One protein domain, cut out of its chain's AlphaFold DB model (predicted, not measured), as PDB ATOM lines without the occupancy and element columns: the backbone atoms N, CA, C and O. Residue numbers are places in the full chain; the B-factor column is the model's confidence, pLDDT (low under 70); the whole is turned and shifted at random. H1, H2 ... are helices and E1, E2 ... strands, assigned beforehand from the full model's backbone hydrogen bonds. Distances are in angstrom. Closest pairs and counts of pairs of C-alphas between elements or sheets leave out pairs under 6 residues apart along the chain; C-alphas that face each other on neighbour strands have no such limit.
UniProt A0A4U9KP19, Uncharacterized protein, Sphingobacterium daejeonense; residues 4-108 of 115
ATOM      1  N   THR A   4      52.967  40.354   8.885       92.75
ATOM      2  CA  THR A   4      51.738  41.140   8.685       92.75
ATOM      3  C   THR A   4      51.285  41.019   7.229       92.75
ATOM      4  O   THR A   4      52.094  41.243   6.327       92.75
ATOM      5  N   PRO A   5      50.022  40.652   6.950       93.94
ATOM      6  CA  PRO A   5      49.493  40.682   5.591       93.94
ATOM      7  C   PRO A   5      49.486  42.105   5.023       93.94
ATOM      8  O   PRO A   5      49.069  43.041   5.701       93.94
ATOM      9  N   ILE A   6      49.890  42.255   3.764       94.81
ATOM     10  CA  ILE A   6      49.819  43.517   3.020       94.81
ATOM     11  C   ILE A   6      49.088  43.298   1.697       94.81
ATOM     12  O   ILE A   6      49.248  42.253   1.063       94.81
ATOM     13  N   ALA A   7      48.284  44.275   1.279       94.88
ATOM     14  CA  ALA A   7      47.588  44.268  -0.002       94.88
ATOM     15  C   ALA A   7      48.024  45.470  -0.847       94.88
ATOM     16  O   ALA A   7      48.021  46.603  -0.372       94.88
ATOM     17  N   ILE A   8      48.377  45.209  -2.103       96.06
ATOM     18  CA  ILE A   8      48.771  46.190  -3.119       96.06
ATOM     19  C   ILE A   8      47.896  45.931  -4.336       96.06
ATOM     20  O   ILE A   8      47.677  44.778  -4.687       96.06
ATOM     21  N   GLY A   9      47.382  46.953  -5.008       95.06
ATOM     22  CA  GLY A   9      46.483  46.689  -6.121       95.06
ATOM     23  C   GLY A   9      46.154  47.890  -6.974       95.06
ATOM     24  O   GLY A   9      46.696  48.978  -6.796       95.06
ATOM     25  N   ILE A  10      45.250  47.643  -7.911       97.56
ATOM     26  CA  ILE A  10      44.761  48.612  -8.879       97.56
ATOM     27  C   ILE A  10      43.253  48.758  -8.692       97.56
ATOM     28  O   ILE A  10      42.526  47.764  -8.601       97.56
ATOM     29  N   VAL A  11      42.793  50.007  -8.649       96.38
ATOM     30  CA  VAL A  11      41.369  50.346  -8.718       96.38
ATOM     31  C   VAL A  11      40.916  50.223 -10.171       96.38
ATOM     32  O   VAL A  11      41.563  50.748 -11.074       96.38
ATOM     33  N   LYS A  12      39.802  49.531 -10.396       95.50
ATOM     34  CA  LYS A  12      39.216  49.326 -11.720       95.50
ATOM     35  C   LYS A  12      38.225  50.431 -12.053       95.50
ATOM     36  O   LYS A  12      37.516  50.934 -11.178       95.50
ATOM     37  N   ARG A  13      38.140  50.791 -13.333       95.12
ATOM     38  CA  ARG A  13      37.044  51.626 -13.828       95.12
ATOM     39  C   ARG A  13      35.757  50.808 -13.862       95.12
ATOM     40  O   ARG A  13      35.770  49.579 -13.887       95.12
ATOM     41  N   LYS A  14      34.627  51.512 -13.855       93.12
ATOM     42  CA  LYS A  14      33.318  50.891 -14.039       93.12
ATOM     43  C   LYS A  14      33.153  50.534 -15.516       93.12
ATOM     44  O   LYS A  14      32.783  51.388 -16.315       93.12
ATOM     45  N   GLU A  15      33.448  49.289 -15.856       91.06
ATOM     46  CA  GLU A  15      33.333  48.736 -17.206       91.06
ATOM     47  C   GLU A  15      32.942  47.253 -17.154       91.06
ATOM     48  O   GLU A  15      33.086  46.606 -16.116       91.06
ATOM     49  N   GLU A  16      32.443  46.716 -18.266       87.62
ATOM     50  CA  GLU A  16      31.992  45.320 -18.329       87.62
ATOM     51  C   GLU A  16      33.158  44.325 -18.392       87.62
ATOM     52  O   GLU A  16      33.123  43.294 -17.727       87.62
ATOM     53  N   ASN A  17      34.199  44.641 -19.171       91.19
ATOM     54  CA  ASN A  17      35.296  43.722 -19.478       91.19
ATOM     55  C   ASN A  17      36.657  44.391 -19.227       91.19
ATOM     56  O   ASN A  17      37.316  44.811 -20.180       91.19
ATOM     57  N   PRO A  18      37.084  44.523 -17.957       94.81
ATOM     58  CA  PRO A  18      38.346  45.169 -17.626       94.81
ATOM     59  C   PRO A  18      39.537  44.372 -18.158       94.81
ATOM     60  O   PRO A  18      39.686  43.180 -17.879       94.81
ATOM     61  N   LEU A  19      40.411  45.062 -18.893       96.38
ATOM     62  CA  LEU A  19      41.621  44.508 -19.501       96.38
ATOM     63  C   LEU A  19      42.738  44.375 -18.461       96.38
ATOM     64  O   LEU A  19      43.664  45.186 -18.389       96.38
ATOM     65  N   LEU A  20      42.588  43.378 -17.589       96.00
ATOM     66  CA  LEU A  20      43.559  43.022 -16.560       96.00
ATOM     67  C   LEU A  20      44.435  41.865 -17.023       96.00
ATOM     68  O   LEU A  20      43.925  40.820 -17.423       96.00
ATOM     69  N   THR A  21      45.744  42.000 -16.846       95.19
ATOM     70  CA  THR A  21      46.686  40.895 -17.049       95.19
ATOM     71  C   THR A  21      47.498  40.660 -15.780       95.19
ATOM     72  O   THR A  21      47.932  41.593 -15.109       95.19
ATOM     73  N   PHE A  22      47.707  39.393 -15.425       90.12
ATOM     74  CA  PHE A  22      48.522  38.986 -14.280       90.12
ATOM     75  C   PHE A  22      49.550  37.938 -14.713       90.12
ATOM     76  O   PHE A  22      49.266  37.075 -15.546       90.12
ATOM     77  N   ALA A  23      50.760  38.005 -14.159       79.62
ATOM     78  CA  ALA A  23      51.820  37.054 -14.492       79.62
ATOM     79  C   ALA A  23      51.615  35.675 -13.832       79.62
ATOM     80  O   ALA A  23      50.973  35.551 -12.785       79.62
ATOM     81  N   LYS A  24      52.232  34.625 -14.403       66.44
ATOM     82  CA  LYS A  24      52.379  33.319 -13.730       66.44
ATOM     83  C   LYS A  24      53.164  33.514 -12.431       66.44
ATOM     84  O   LYS A  24      54.261  34.063 -12.480       66.44
ATOM     85  N   ASN A  25      52.612  33.045 -11.306       71.38
ATOM     86  CA  ASN A  25      53.032  33.411  -9.943       71.38
ATOM     87  C   ASN A  25      52.967  34.940  -9.778       71.38
ATOM     88  O   ASN A  25      53.965  35.600 -10.066       71.38
ATOM     89  N   PRO A  26      51.795  35.502  -9.410       72.19
ATOM     90  CA  PRO A  26      51.370  36.872  -9.720       72.19
ATOM     91  C   PRO A  26      52.225  37.927  -9.016       72.19
ATOM     92  O   PRO A  26      51.837  38.533  -8.028       72.19
ATOM     93  N   THR A  27      53.419  38.134  -9.553       89.25
ATOM     94  CA  THR A  27      54.412  39.122  -9.130       89.25
ATOM     95  C   THR A  27      54.220  40.437  -9.875       89.25
ATOM     96  O   THR A  27      54.841  41.435  -9.532       89.25
ATOM     97  N   SER A  28      53.339  40.464 -10.876       94.88
ATOM     98  CA  SER A  28      52.883  41.677 -11.542       94.88
ATOM     99  C   SER A  28      51.403  41.586 -11.901       94.88
ATOM    100  O   SER A  28      50.890  40.513 -12.237       94.88
ATOM    101  N   LEU A  29      50.745  42.741 -11.850       96.81
ATOM    102  CA  LEU A  29      49.365  42.962 -12.261       96.81
ATOM    103  C   LEU A  29      49.321  44.248 -13.086       96.81
ATOM    104  O   LEU A  29      49.826  45.283 -12.649       96.81
ATOM    105  N   THR A  30      48.716  44.179 -14.264       97.69
ATOM    106  CA  THR A  30      48.517  45.308 -15.170       97.69
ATOM    107  C   THR A  30      47.037  45.519 -15.443       97.69
ATOM    108  O   THR A  30      46.227  44.596 -15.345       97.69
ATOM    109  N   TYR A  31      46.697  46.752 -15.792       98.12
ATOM    110  CA  TYR A  31      45.372  47.158 -16.219       98.12
ATOM    111  C   TYR A  31      45.503  48.164 -17.357       98.12
ATOM    112  O   TYR A  31      46.215  49.159 -17.215       98.12
ATOM    113  N   TRP A  32      44.839  47.907 -18.481       98.19
ATOM    114  CA  TRP A  32      44.694  48.878 -19.560       98.19
ATOM    115  C   TRP A  32      43.322  49.545 -19.458       98.19
ATOM    116  O   TRP A  32      42.305  48.941 -19.790       98.19
ATOM    117  N   GLU A  33      43.296  50.778 -18.953       97.44
ATOM    118  CA  GLU A  33      42.055  51.504 -18.688       97.44
ATOM    119  C   GLU A  33      41.276  51.797 -19.984       97.44
ATOM    120  O   GLU A  33      41.872  52.031 -21.050       97.44
ATOM    121  N   PRO A  34      39.933  51.853 -19.911       96.12
ATOM    122  CA  PRO A  34      39.123  52.385 -20.993       96.12
ATOM    123  C   PRO A  34      39.460  53.861 -21.237       96.12
ATOM    124  O   PRO A  34      39.996  54.563 -20.379       96.12
ATOM    125  N   GLU A  35      39.132  54.353 -22.429       95.25
ATOM    126  CA  GLU A  35      39.311  55.773 -22.726       95.25
ATOM    127  C   GLU A  35      38.248  56.603 -22.003       95.25
ATOM    128  O   GLU A  35      37.064  56.270 -22.022       95.25
ATOM    129  N   ILE A  36      38.676  57.705 -21.387       90.88
ATOM    130  CA  ILE A  36      37.799  58.634 -20.671       90.88
ATOM    131  C   ILE A  36      37.832  59.977 -21.396       90.88
ATOM    132  O   ILE A  36      38.907  60.507 -21.670       90.88
ATOM    133  N   ASN A  37      36.656  60.536 -21.704       92.25
ATOM    134  CA  ASN A  37      36.489  61.880 -22.276       92.25
ATOM    135  C   ASN A  37      37.394  62.169 -23.484       92.25
ATOM    136  O   ASN A  37      37.946  63.262 -23.593       92.25
ATOM    137  N   ASN A  38      37.603  61.177 -24.359       92.81
ATOM    138  CA  ASN A  38      38.488  61.301 -25.517       92.81
ATOM    139  C   ASN A  38      39.864  61.886 -25.132       92.81
ATOM    140  O   ASN A  38      40.356  62.820 -25.771       92.81
ATOM    141  N   SER A  39      40.451  61.391 -24.036       94.38
ATOM    142  CA  SER A  39      41.741  61.836 -23.479       94.38
ATOM    143  C   SER A  39      42.841  60.777 -23.604       94.38
ATOM    144  O   SER A  39      43.934  60.948 -23.068       94.38
ATOM    145  N   GLY A  40      42.596  59.705 -24.358       95.44
ATOM    146  CA  GLY A  40      43.482  58.557 -24.454       95.44
ATOM    147  C   GLY A  40      43.236  57.522 -23.357       95.44
ATOM    148  O   GLY A  40      42.358  57.664 -22.508       95.44
ATOM    149  N   LYS A  41      44.035  56.460 -23.407       97.44
ATOM    150  CA  LYS A  41      44.012  55.324 -22.485       97.44
ATOM    151  C   LYS A  41      45.255  55.332 -21.615       97.44
ATOM    152  O   LYS A  41      46.338  55.711 -22.075       97.44
ATOM    153  N   ILE A  42      45.080  54.899 -20.373       97.62
ATOM    154  CA  ILE A  42      46.158  54.770 -19.401       97.62
ATOM    155  C   ILE A  42      46.369  53.285 -19.121       97.62
ATOM    156  O   ILE A  42      45.436  52.575 -18.771       97.62
ATOM    157  N   GLY A  43      47.600  52.815 -19.262       97.88
ATOM    158  CA  GLY A  43      48.028  51.558 -18.665       97.88
ATOM    159  C   GLY A  43      48.534  51.826 -17.260       97.88
ATOM    160  O   GLY A  43      49.346  52.729 -17.091       97.88
ATOM    161  N   VAL A  44      48.095  51.061 -16.267       98.31
ATOM    162  CA  VAL A  44      48.671  51.063 -14.915       98.31
ATOM    163  C   VAL A  44      49.144  49.666 -14.541       98.31
ATOM    164  O   VAL A  44      48.669  48.664 -15.079       98.31
ATOM    165  N   ALA A  45      50.140  49.594 -13.667       97.88
ATOM    166  CA  ALA A  45      50.729  48.336 -13.245       97.88
ATOM    167  C   ALA A  45      51.279  48.430 -11.832       97.88
ATOM    168  O   ALA A  45      51.723  49.488 -11.381       97.88
ATOM    169  N   VAL A  46      51.302  47.279 -11.177       97.25
ATOM    170  CA  VAL A  46      51.982  47.053  -9.910       97.25
ATOM    171  C   VAL A  46      52.841  45.797 -10.028       97.25
ATOM    172  O   VAL A  46      52.429  44.807 -10.633       97.25
ATOM    173  N   ILE A  47      54.043  45.840  -9.459       96.12
ATOM    174  CA  ILE A  47      54.983  44.718  -9.392       96.12
ATOM    175  C   ILE A  47      55.376  44.514  -7.934       96.12
ATOM    176  O   ILE A  47      55.836  45.442  -7.269       96.12
ATOM    177  N   VAL A  48      55.226  43.285  -7.452       94.62
ATOM    178  CA  VAL A  48      55.673  42.835  -6.135       94.62
ATOM    179  C   VAL A  48      56.729  41.748  -6.370       94.62
ATOM    180  O   VAL A  48      56.367  40.627  -6.729       94.62
ATOM    181  N   PRO A  49      58.033  42.062  -6.211       88.19
ATOM    182  CA  PRO A  49      59.135  41.120  -6.448       88.19
ATOM    183  C   PRO A  49      59.221  39.978  -5.424       88.19
ATOM    184  O   PRO A  49      60.002  39.046  -5.607       88.19
ATOM    185  N   GLU A  50      58.457  40.072  -4.335       81.44
ATOM    186  CA  GLU A  50      58.416  39.076  -3.268       81.44
ATOM    187  C   GLU A  50      57.841  37.733  -3.727       81.44
ATOM    188  O   GLU A  50      57.098  37.621  -4.706       81.44
ATOM    189  N   LYS A  51      58.174  36.686  -2.970       80.25
ATOM    190  CA  LYS A  51      57.566  35.361  -3.137       80.25
ATOM    191  C   LYS A  51      56.194  35.317  -2.449       80.25
ATOM    192  O   LYS A  51      55.823  36.213  -1.697       80.25
ATOM    193  N   ASP A  52      55.432  34.262  -2.726       87.06
ATOM    194  CA  ASP A  52      54.147  33.967  -2.071       87.06
ATOM    195  C   ASP A  52      53.056  35.040  -2.240       87.06
ATOM    196  O   ASP A  52      52.169  35.193  -1.396       87.06
ATOM    197  N   VAL A  53      53.083  35.764  -3.364       92.56
ATOM    198  CA  VAL A  53      52.031  36.720  -3.723       92.56
ATOM    199  C   VAL A  53      50.775  35.977  -4.176       92.56
ATOM    200  O   VAL A  53      50.813  35.121  -5.062       92.56
ATOM    201  N   LYS A  54      49.636  36.330  -3.580       93.06
ATOM    202  CA  LYS A  54      48.306  35.835  -3.950       93.06
ATOM    203  C   LYS A  54      47.542  36.910  -4.701       93.06
ATOM    204  O   LYS A  54      47.481  38.051  -4.260       93.06
ATOM    205  N   TYR A  55      46.896  36.531  -5.792       93.31
ATOM    206  CA  TYR A  55      46.000  37.416  -6.524       93.31
ATOM    207  C   TYR A  55      44.562  37.304  -5.998       93.31
ATOM    208  O   TYR A  55      44.091  36.207  -5.703       93.31
ATOM    209  N   SER A  56      43.858  38.431  -5.894       93.44
ATOM    210  CA  SER A  56      42.445  38.506  -5.523       93.44
ATOM    211  C   SER A  56      41.716  39.527  -6.393       93.44
ATOM    212  O   SER A  56      42.050  40.709  -6.400       93.44
ATOM    213  N   ASN A  57      40.683  39.073  -7.102       93.12
ATOM    214  CA  ASN A  57      39.822  39.897  -7.961       93.12
ATOM    215  C   ASN A  57      38.343  39.691  -7.616       93.12
ATOM    216  O   ASN A  57      37.488  39.596  -8.490       93.12
ATOM    217  N   VAL A  58      38.054  39.536  -6.322       91.69
ATOM    218  CA  VAL A  58      36.706  39.216  -5.822       91.69
ATOM    219  C   VAL A  58      35.755  40.409  -5.946       91.69
ATOM    220  O   VAL A  58      34.552  40.228  -6.099       91.69
ATOM    221  N   ARG A  59      36.283  41.637  -5.872       92.19
ATOM    222  CA  ARG A  59      35.493  42.871  -5.929       92.19
ATOM    223  C   ARG A  59      35.568  43.505  -7.320       92.19
ATOM    224  O   ARG A  59      36.660  43.567  -7.890       92.19
ATOM    225  N   PRO A  60      34.458  44.004  -7.885       91.38
ATOM    226  CA  PRO A  60      34.473  44.624  -9.206       91.38
ATOM    227  C   PRO A  60      35.254  45.945  -9.246       91.38
ATOM    228  O   PRO A  60      35.707  46.328 -10.316       91.38
ATOM    229  N   GLU A  61      35.503  46.591  -8.106       94.81
ATOM    230  CA  GLU A  61      36.191  47.886  -8.017       94.81
ATOM    231  C   GLU A  61      37.717  47.774  -7.912       94.81
ATOM    232  O   GLU A  61      38.410  48.770  -8.089       94.81
ATOM    233  N   GLN A  62      38.266  46.597  -7.602       95.38
ATOM    234  CA  GLN A  62      39.702  46.456  -7.346       95.38
ATOM    235  C   GLN A  62      40.250  45.078  -7.699       95.38
ATOM    236  O   GLN A  62      39.569  44.061  -7.569       95.38
ATOM    237  N   ALA A  63      41.509  45.060  -8.108       95.94
ATOM    238  CA  ALA A  63      42.303  43.858  -8.275       95.94
ATOM    239  C   ALA A  63      43.528  43.962  -7.363       95.94
ATOM    240  O   ALA A  63      44.254  44.956  -7.395       95.94
ATOM    241  N   LEU A  64      43.715  42.962  -6.506       96.06
ATOM    242  CA  LEU A  64      44.675  42.983  -5.409       96.06
ATOM    243  C   LEU A  64      45.723  41.881  -5.558       96.06
ATOM    244  O   LEU A  64      45.423  40.749  -5.932       96.06
ATOM    245  N   MET A  65      46.941  42.213  -5.166       94.94
ATOM    246  CA  MET A  65      48.051  41.322  -4.884       94.94
ATOM    247  C   MET A  65      48.321  41.371  -3.380       94.94
ATOM    248  O   MET A  65      48.580  42.429  -2.810       94.94
ATOM    249  N   ILE A  66      48.218  40.222  -2.725       94.44
ATOM    250  CA  ILE A  66      48.329  40.067  -1.279       94.44
ATOM    251  C   ILE A  66      49.629  39.327  -0.985       94.44
ATOM    252  O   ILE A  66      49.847  38.232  -1.499       94.44
ATOM    253  N   SER A  67      50.476  39.916  -0.149       93.31
ATOM    254  CA  SER A  67      51.738  39.329   0.305       93.31
ATOM    255  C   SER A  67      51.852  39.455   1.828       93.31
ATOM    256  O   SER A  67      50.881  39.789   2.518       93.31
ATOM    257  N   LYS A  68      53.027  39.156   2.374       93.00
ATOM    258  CA  LYS A  68      53.337  39.273   3.794       93.00
ATOM    259  C   LYS A  68      54.611  40.079   3.983       93.00
ATOM    260  O   LYS A  68      55.625  39.783   3.359       93.00
ATOM    261  N   VAL A  69      54.576  41.036   4.901       92.44
ATOM    262  CA  VAL A  69      55.768  41.753   5.356       92.44
ATOM    263  C   VAL A  69      56.314  41.111   6.623       92.44
ATOM    264  O   VAL A  69      55.553  40.605   7.454       92.44
ATOM    265  N   LYS A  70      57.638  41.127   6.769       91.56
ATOM    266  CA  LYS A  70      58.345  40.644   7.959       91.56
ATOM    267  C   LYS A  70      58.898  41.844   8.711       91.56
ATOM    268  O   LYS A  70      59.398  42.771   8.084       91.56
ATOM    269  N   ASN A  71      58.827  41.812  10.040       89.38
ATOM    270  CA  ASN A  71      59.422  42.867  10.861       89.38
ATOM    271  C   ASN A  71      60.908  43.055  10.521       89.38
ATOM    272  O   ASN A  71      61.599  42.075  10.235       89.38
ATOM    273  N   GLU A  72      61.371  44.309  10.580       89.44
ATOM    274  CA  GLU A  72      62.776  44.700  10.360       89.44
ATOM    275  C   GLU A  72      63.317  44.360   8.960       89.44
ATOM    276  O   GLU A  72      64.527  44.348   8.737       89.44
ATOM    277  N   LYS A  73      62.425  44.086   8.000       90.38
ATOM    278  CA  LYS A  73      62.769  43.913   6.591       90.38
ATOM    279  C   LYS A  73      62.000  44.904   5.741       90.38
ATOM    280  O   LYS A  73      60.786  45.042   5.890       90.38
ATOM    281  N   ASP A  74      62.712  45.534   4.817       91.38
ATOM    282  CA  ASP A  74      62.096  46.394   3.819       91.38
ATOM    283  C   ASP A  74      61.144  45.580   2.943       91.38
ATOM    284  O   ASP A  74      61.445  44.456   2.538       91.38
ATOM    285  N   PHE A  75      59.995  46.174   2.634       92.19
ATOM    286  CA  PHE A  75      59.068  45.651   1.643       92.19
ATOM    287  C   PHE A  75      59.023  46.616   0.464       92.19
ATOM    288  O   PHE A  75      58.573  47.755   0.598       92.19
ATOM    289  N   ILE A  76      59.489  46.155  -0.694       93.00
ATOM    290  CA  ILE A  76      59.586  46.972  -1.902       93.00
ATOM    291  C   ILE A  76      58.549  46.485  -2.908       93.00
ATOM    292  O   ILE A  76      58.494  45.305  -3.248       93.00
ATOM    293  N   TYR A  77      57.757  47.417  -3.427       95.12
ATOM    294  CA  TYR A  77      56.903  47.209  -4.589       95.12
ATOM    295  C   TYR A  77      57.100  48.369  -5.563       95.12
ATOM    296  O   TYR A  77      57.580  49.437  -5.188       95.12
ATOM    297  N   TYR A  78      56.723  48.152  -6.815       96.44
ATOM    298  CA  TYR A  78      56.812  49.162  -7.864       96.44
ATOM    299  C   TYR A  78      55.427  49.410  -8.437       96.44
ATOM    300  O   TYR A  78      54.655  48.470  -8.626       96.44
ATOM    301  N   ASN A  79      55.128  50.663  -8.755       96.81
ATOM    302  CA  ASN A  79      53.966  51.053  -9.536       96.81
ATOM    303  C   ASN A  79      54.414  51.835 -10.772       96.81
ATOM    304  O   ASN A  79      55.430  52.528 -10.756       96.81
ATOM    305  N   GLY A  80      53.658  51.720 -11.857       96.94
ATOM    306  CA  GLY A  80      53.974  52.400 -13.107       96.94
ATOM    307  C   GLY A  80      52.729  52.711 -13.913       96.94
ATOM    308  O   GLY A  80      51.687  52.078 -13.729       96.94
ATOM    309  N   ALA A  81      52.858  53.684 -14.812       97.50
ATOM    310  CA  ALA A  81      51.803  54.054 -15.737       97.50
ATOM    311  C   ALA A  81      52.353  54.401 -17.127       97.50
ATOM    312  O   ALA A  81      53.486  54.865 -17.265       97.50
ATOM    313  N   ALA A  82      51.521  54.210 -18.144       97.94
ATOM    314  CA  ALA A  82      51.755  54.640 -19.514       97.94
ATOM    315  C   ALA A  82      50.513  55.348 -20.055       97.94
ATOM    316  O   ALA A  82      49.393  54.955 -19.750       97.94
ATOM    317  N   TRP A  83      50.707  56.369 -20.888       97.75
ATOM    318  CA  TRP A  83      49.619  57.071 -21.565       97.75
ATOM    319  C   TRP A  83      49.757  56.906 -23.072       97.75
ATOM    320  O   TRP A  83      50.798  57.244 -23.638       97.75
ATOM    321  N   ASN A  84      48.709  56.409 -23.733       98.06
ATOM    322  CA  ASN A  84      48.803  56.046 -25.146       98.06
ATOM    323  C   ASN A  84      49.109  57.227 -26.076       98.06
ATOM    324  O   ASN A  84      49.799  57.055 -27.078       98.06
ATOM    325  N   ARG A  85      48.685  58.446 -25.722       97.00
ATOM    326  CA  ARG A  85      48.966  59.651 -26.519       97.00
ATOM    327  C   ARG A  85      50.416  60.122 -26.433       97.00
ATOM    328  O   ARG A  85      50.825  60.933 -27.253       97.00
ATOM    329  N   ALA A  86      51.212  59.585 -25.506       97.06
ATOM    330  CA  ALA A  86      52.657  59.807 -25.492       97.06
ATOM    331  C   ALA A  86      53.387  59.054 -26.627       97.06
ATOM    332  O   ALA A  86      54.581  59.267 -26.828       97.06
ATOM    333  N   GLY A  87      52.705  58.147 -27.339       96.50
ATOM    334  CA  GLY A  87      53.204  57.488 -28.552       96.50
ATOM    335  C   GLY A  87      54.205  56.345 -28.342       96.50
ATOM    336  O   GLY A  87      54.554  55.678 -29.308       96.50
ATOM    337  N   LYS A  88      54.665  56.087 -27.109       96.75
ATOM    338  CA  LYS A  88      55.634  55.008 -26.811       96.75
ATOM    339  C   LYS A  88      55.000  53.644 -26.536       96.75
ATOM    340  O   LYS A  88      55.578  52.626 -26.891       96.75
ATOM    341  N   ILE A  89      53.868  53.638 -25.840       98.06
ATOM    342  CA  ILE A  89      53.083  52.446 -25.503       98.06
ATOM    343  C   ILE A  89      51.649  52.811 -25.829       98.06
ATOM    344  O   ILE A  89      51.071  53.657 -25.154       98.06
ATOM    345  N   THR A  90      51.097  52.230 -26.882       97.94
ATOM    346  CA  THR A  90      49.829  52.669 -27.475       97.94
ATOM    347  C   THR A  90      48.679  51.692 -27.254       97.94
ATOM    348  O   THR A  90      47.518  52.055 -27.456       97.94
ATOM    349  N   ASN A  91      48.978  50.473 -26.799       97.94
ATOM    350  CA  ASN A  91      48.001  49.410 -26.580       97.94
ATOM    351  C   ASN A  91      48.367  48.503 -25.391       97.94
ATOM    352  O   ASN A  91      49.478  48.545 -24.861       97.94
ATOM    353  N   GLU A  92      47.410  47.656 -25.002       97.62
ATOM    354  CA  GLU A  92      47.530  46.711 -23.888       97.62
ATOM    355  C   GLU A  92      48.716  45.749 -24.046       97.62
ATOM    356  O   GLU A  92      49.461  45.532 -23.094       97.62
ATOM    357  N   ASN A  93      48.933  45.185 -25.238       97.69
ATOM    358  CA  ASN A  93      50.002  44.207 -25.453       97.69
ATOM    359  C   ASN A  93      51.387  44.832 -25.253       97.69
ATOM    360  O   ASN A  93      52.257  44.234 -24.617       97.69
ATOM    361  N   GLU A  94      51.588  46.049 -25.762       98.25
ATOM    362  CA  GLU A  94      52.804  46.826 -25.520       98.25
ATOM    363  C   GLU A  94      52.982  47.142 -24.034       98.25
ATOM    364  O   GLU A  94      54.096  47.031 -23.518       98.25
ATOM    365  N   TRP A  95      51.894  47.476 -23.333       98.06
ATOM    366  CA  TRP A  95      51.933  47.740 -21.897       98.06
ATOM    367  C   TRP A  95      52.342  46.503 -21.101       98.06
ATOM    368  O   TRP A  95      53.304  46.547 -20.334       98.06
ATOM    369  N   ASN A  96      51.678  45.377 -21.348       96.75
ATOM    370  CA  ASN A  96      51.977  44.103 -20.704       96.75
ATOM    371  C   ASN A  96      53.429  43.682 -20.953       96.75
ATOM    372  O   ASN A  96      54.132  43.284 -20.024       96.75
ATOM    373  N   LYS A  97      53.914  43.837 -22.191       96.81
ATOM    374  CA  LYS A  97      55.305  43.544 -22.548       96.81
ATOM    375  C   LYS A  97      56.295  44.455 -21.822       96.81
ATOM    376  O   LYS A  97      57.314  43.968 -21.339       96.81
ATOM    377  N   ALA A  98      56.022  45.756 -21.734       97.06
ATOM    378  CA  ALA A  98      56.899  46.703 -21.050       97.06
ATOM    379  C   ALA A  98      57.012  46.395 -19.548       97.06
ATOM    380  O   ALA A  98      58.115  46.396 -19.000       97.06
ATOM    381  N   VAL A  99      55.887  46.077 -18.901       96.69
ATOM    382  CA  VAL A  99      55.850  45.686 -17.484       96.69
ATOM    383  C   VAL A  99      56.609  44.379 -17.261       96.69
ATOM    384  O   VAL A  99      57.386  44.287 -16.312       96.69
ATOM    385  N   GLU A 100      56.446  43.395 -18.150       94.56
ATOM    386  CA  GLU A 100      57.176  42.126 -18.070       94.56
ATOM    387  C   GLU A 100      58.691  42.331 -18.208       94.56
ATOM    388  O   GLU A 100      59.455  41.830 -17.387       94.56
ATOM    389  N   ILE A 101      59.132  43.133 -19.184       94.38
ATOM    390  CA  ILE A 101      60.551  43.480 -19.359       94.38
ATOM    391  C   ILE A 101      61.098  44.160 -18.100       94.38
ATOM    392  O   ILE A 101      62.175  43.801 -17.627       94.38
ATOM    393  N   TYR A 102      60.365  45.123 -17.532       94.56
ATOM    394  CA  TYR A 102      60.799  45.800 -16.311       94.56
ATOM    395  C   TYR A 102      60.904  44.823 -15.136       94.56
ATOM    396  O   TYR A 102      61.912  44.816 -14.434       94.56
ATOM    397  N   LYS A 103      59.910  43.946 -14.961       92.38
ATOM    398  CA  LYS A 103      59.913  42.901 -13.931       92.38
ATOM    399  C   LYS A 103      61.122  41.969 -14.058       92.38
ATOM    400  O   LYS A 103      61.741  41.649 -13.047       92.38
ATOM    401  N   GLU A 104      61.480  41.549 -15.270       91.38
ATOM    402  CA  GLU A 104      62.671  40.720 -15.484       91.38
ATOM    403  C   GLU A 104      63.971  41.499 -15.233       91.38
ATOM    404  O   GLU A 104      64.886  40.976 -14.598       91.38
ATOM    405  N   ASN A 105      64.037  42.781 -15.605       92.06
ATOM    406  CA  ASN A 105      65.189  43.635 -15.295       92.06
ATOM    407  C   ASN A 105      65.398  43.822 -13.782       92.06
ATOM    408  O   ASN A 105      66.539  43.900 -13.333       92.06
ATOM    409  N   LEU A 106      64.329  43.835 -12.976       90.94
ATOM    410  CA  LEU A 106      64.446  43.871 -11.511       90.94
ATOM    411  C   LEU A 106      65.148  42.628 -10.943       90.94
ATOM    412  O   LEU A 106      65.824  42.725  -9.920       90.94
ATOM    413  N   LYS A 107      65.020  41.465 -11.597       86.69
ATOM    414  CA  LYS A 107      65.744  40.239 -11.212       86.69
ATOM    415  C   LYS A 107      67.212  40.269 -11.645       86.69
ATOM    416  O   LYS A 107      68.036  39.553 -11.076       86.69
ATOM    417  N   HIS A 108      67.538  41.096 -12.637       87.88
ATOM    418  CA  HIS A 108      68.857  41.198 -13.254       87.88
ATOM    419  C   HIS A 108      69.350  42.656 -13.269       87.88
ATOM    420  O   HIS A 108      69.497  43.246 -14.341       87.88
TER     421      HIS A 108
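What this domain is: This is residues 4 to 108 of the 115 residues of an uncharacterized protein of Sphingobacterium daejeonense (UniProt A0A4U9KP19). Look for a sandwich of two antiparallel sheets, E2 E3 E4 E7 and the smaller E1 E6 E5, partly face to face with their strands nearly aligned, and the one helix, H1, covering the other face of the four-stranded sheet. That sheet is thus between E1 E6 E5 and H1, with E3 and E4 nearest the middle of the whole. You have 105 printed residues with seven named strands and one named helix, in the order E1 E2 E3 E4 E5 E6 E7 H1. The class is mixed, helices and strands; the whole is compact, with a radius of gyration of the C-alphas of 14.2 A and spans of 46 by 33 by 22 A.

Where its parts are: Start in the larger sheet with E2, residues 19 to 22, E3, residues 28 to 32, and E4, residues 42 to 47, 16.7 A long; E7, residues 78 to 83, is 17.4 A long. In the other sheet, find C-alpha 4 at (51.738, 41.140, 8.685), where E1, residues 4 to 11, begins its 22.3 A. E5 is residues 54 to 56, and E6, residues 62 to 70, runs 24.8 A. H1, residues 92 to 107, runs 23.1 A from C-alpha 92 at (47.530, 46.711, -23.888) to C-alpha 107 at (65.744, 40.239, -11.212).

How they stand to each other: Read the larger sheet in the order E2 E3 E4 E7; E2 E3 E4 is a meander, each strand the antiparallel neighbour of the one before. Between E2 and E3, a hairpin, N 30 and O 21 are 2.8 A apart; between E3 and E4, also a hairpin, N 31 and O 44 are 2.8 A apart. E4 and E7 have N 45 and O 80 at 2.9 A. H1 is on one face, giving two layers, helix on sheet: its height over the sheet is 8.9 A, it lies over E3 and E4, and it runs along the strands, at 26 degrees to E4 on the local plane. The closest C-alphas of E3 and H1 are those of Trp 32 and Glu 92, 5.6 A apart. In H1, 11 of 12 O i to N i+4 pairs are within hydrogen-bond range. In the second sheet, E1 E6 E5, look for N 6 and O 67 at 2.9 A between E1 and E6, and N 56 and O 64 at 2.8 A in the hairpin E5 and E6. The sheets' facing parts are 10.6 A centre to centre; the closest C-alphas of E1 and E4 are those of Gly 9 and Val 46, 6.7 A apart. H1 is apart from E1, E5 and E6.

The domain as a whole: The two C-alphas farthest apart, those of Asn 38 and Glu 72, are 46.4 A apart. The printed part has no cut, and no link is long. The mean pLDDT of the printed part is 93.4, with residue 24 under 70.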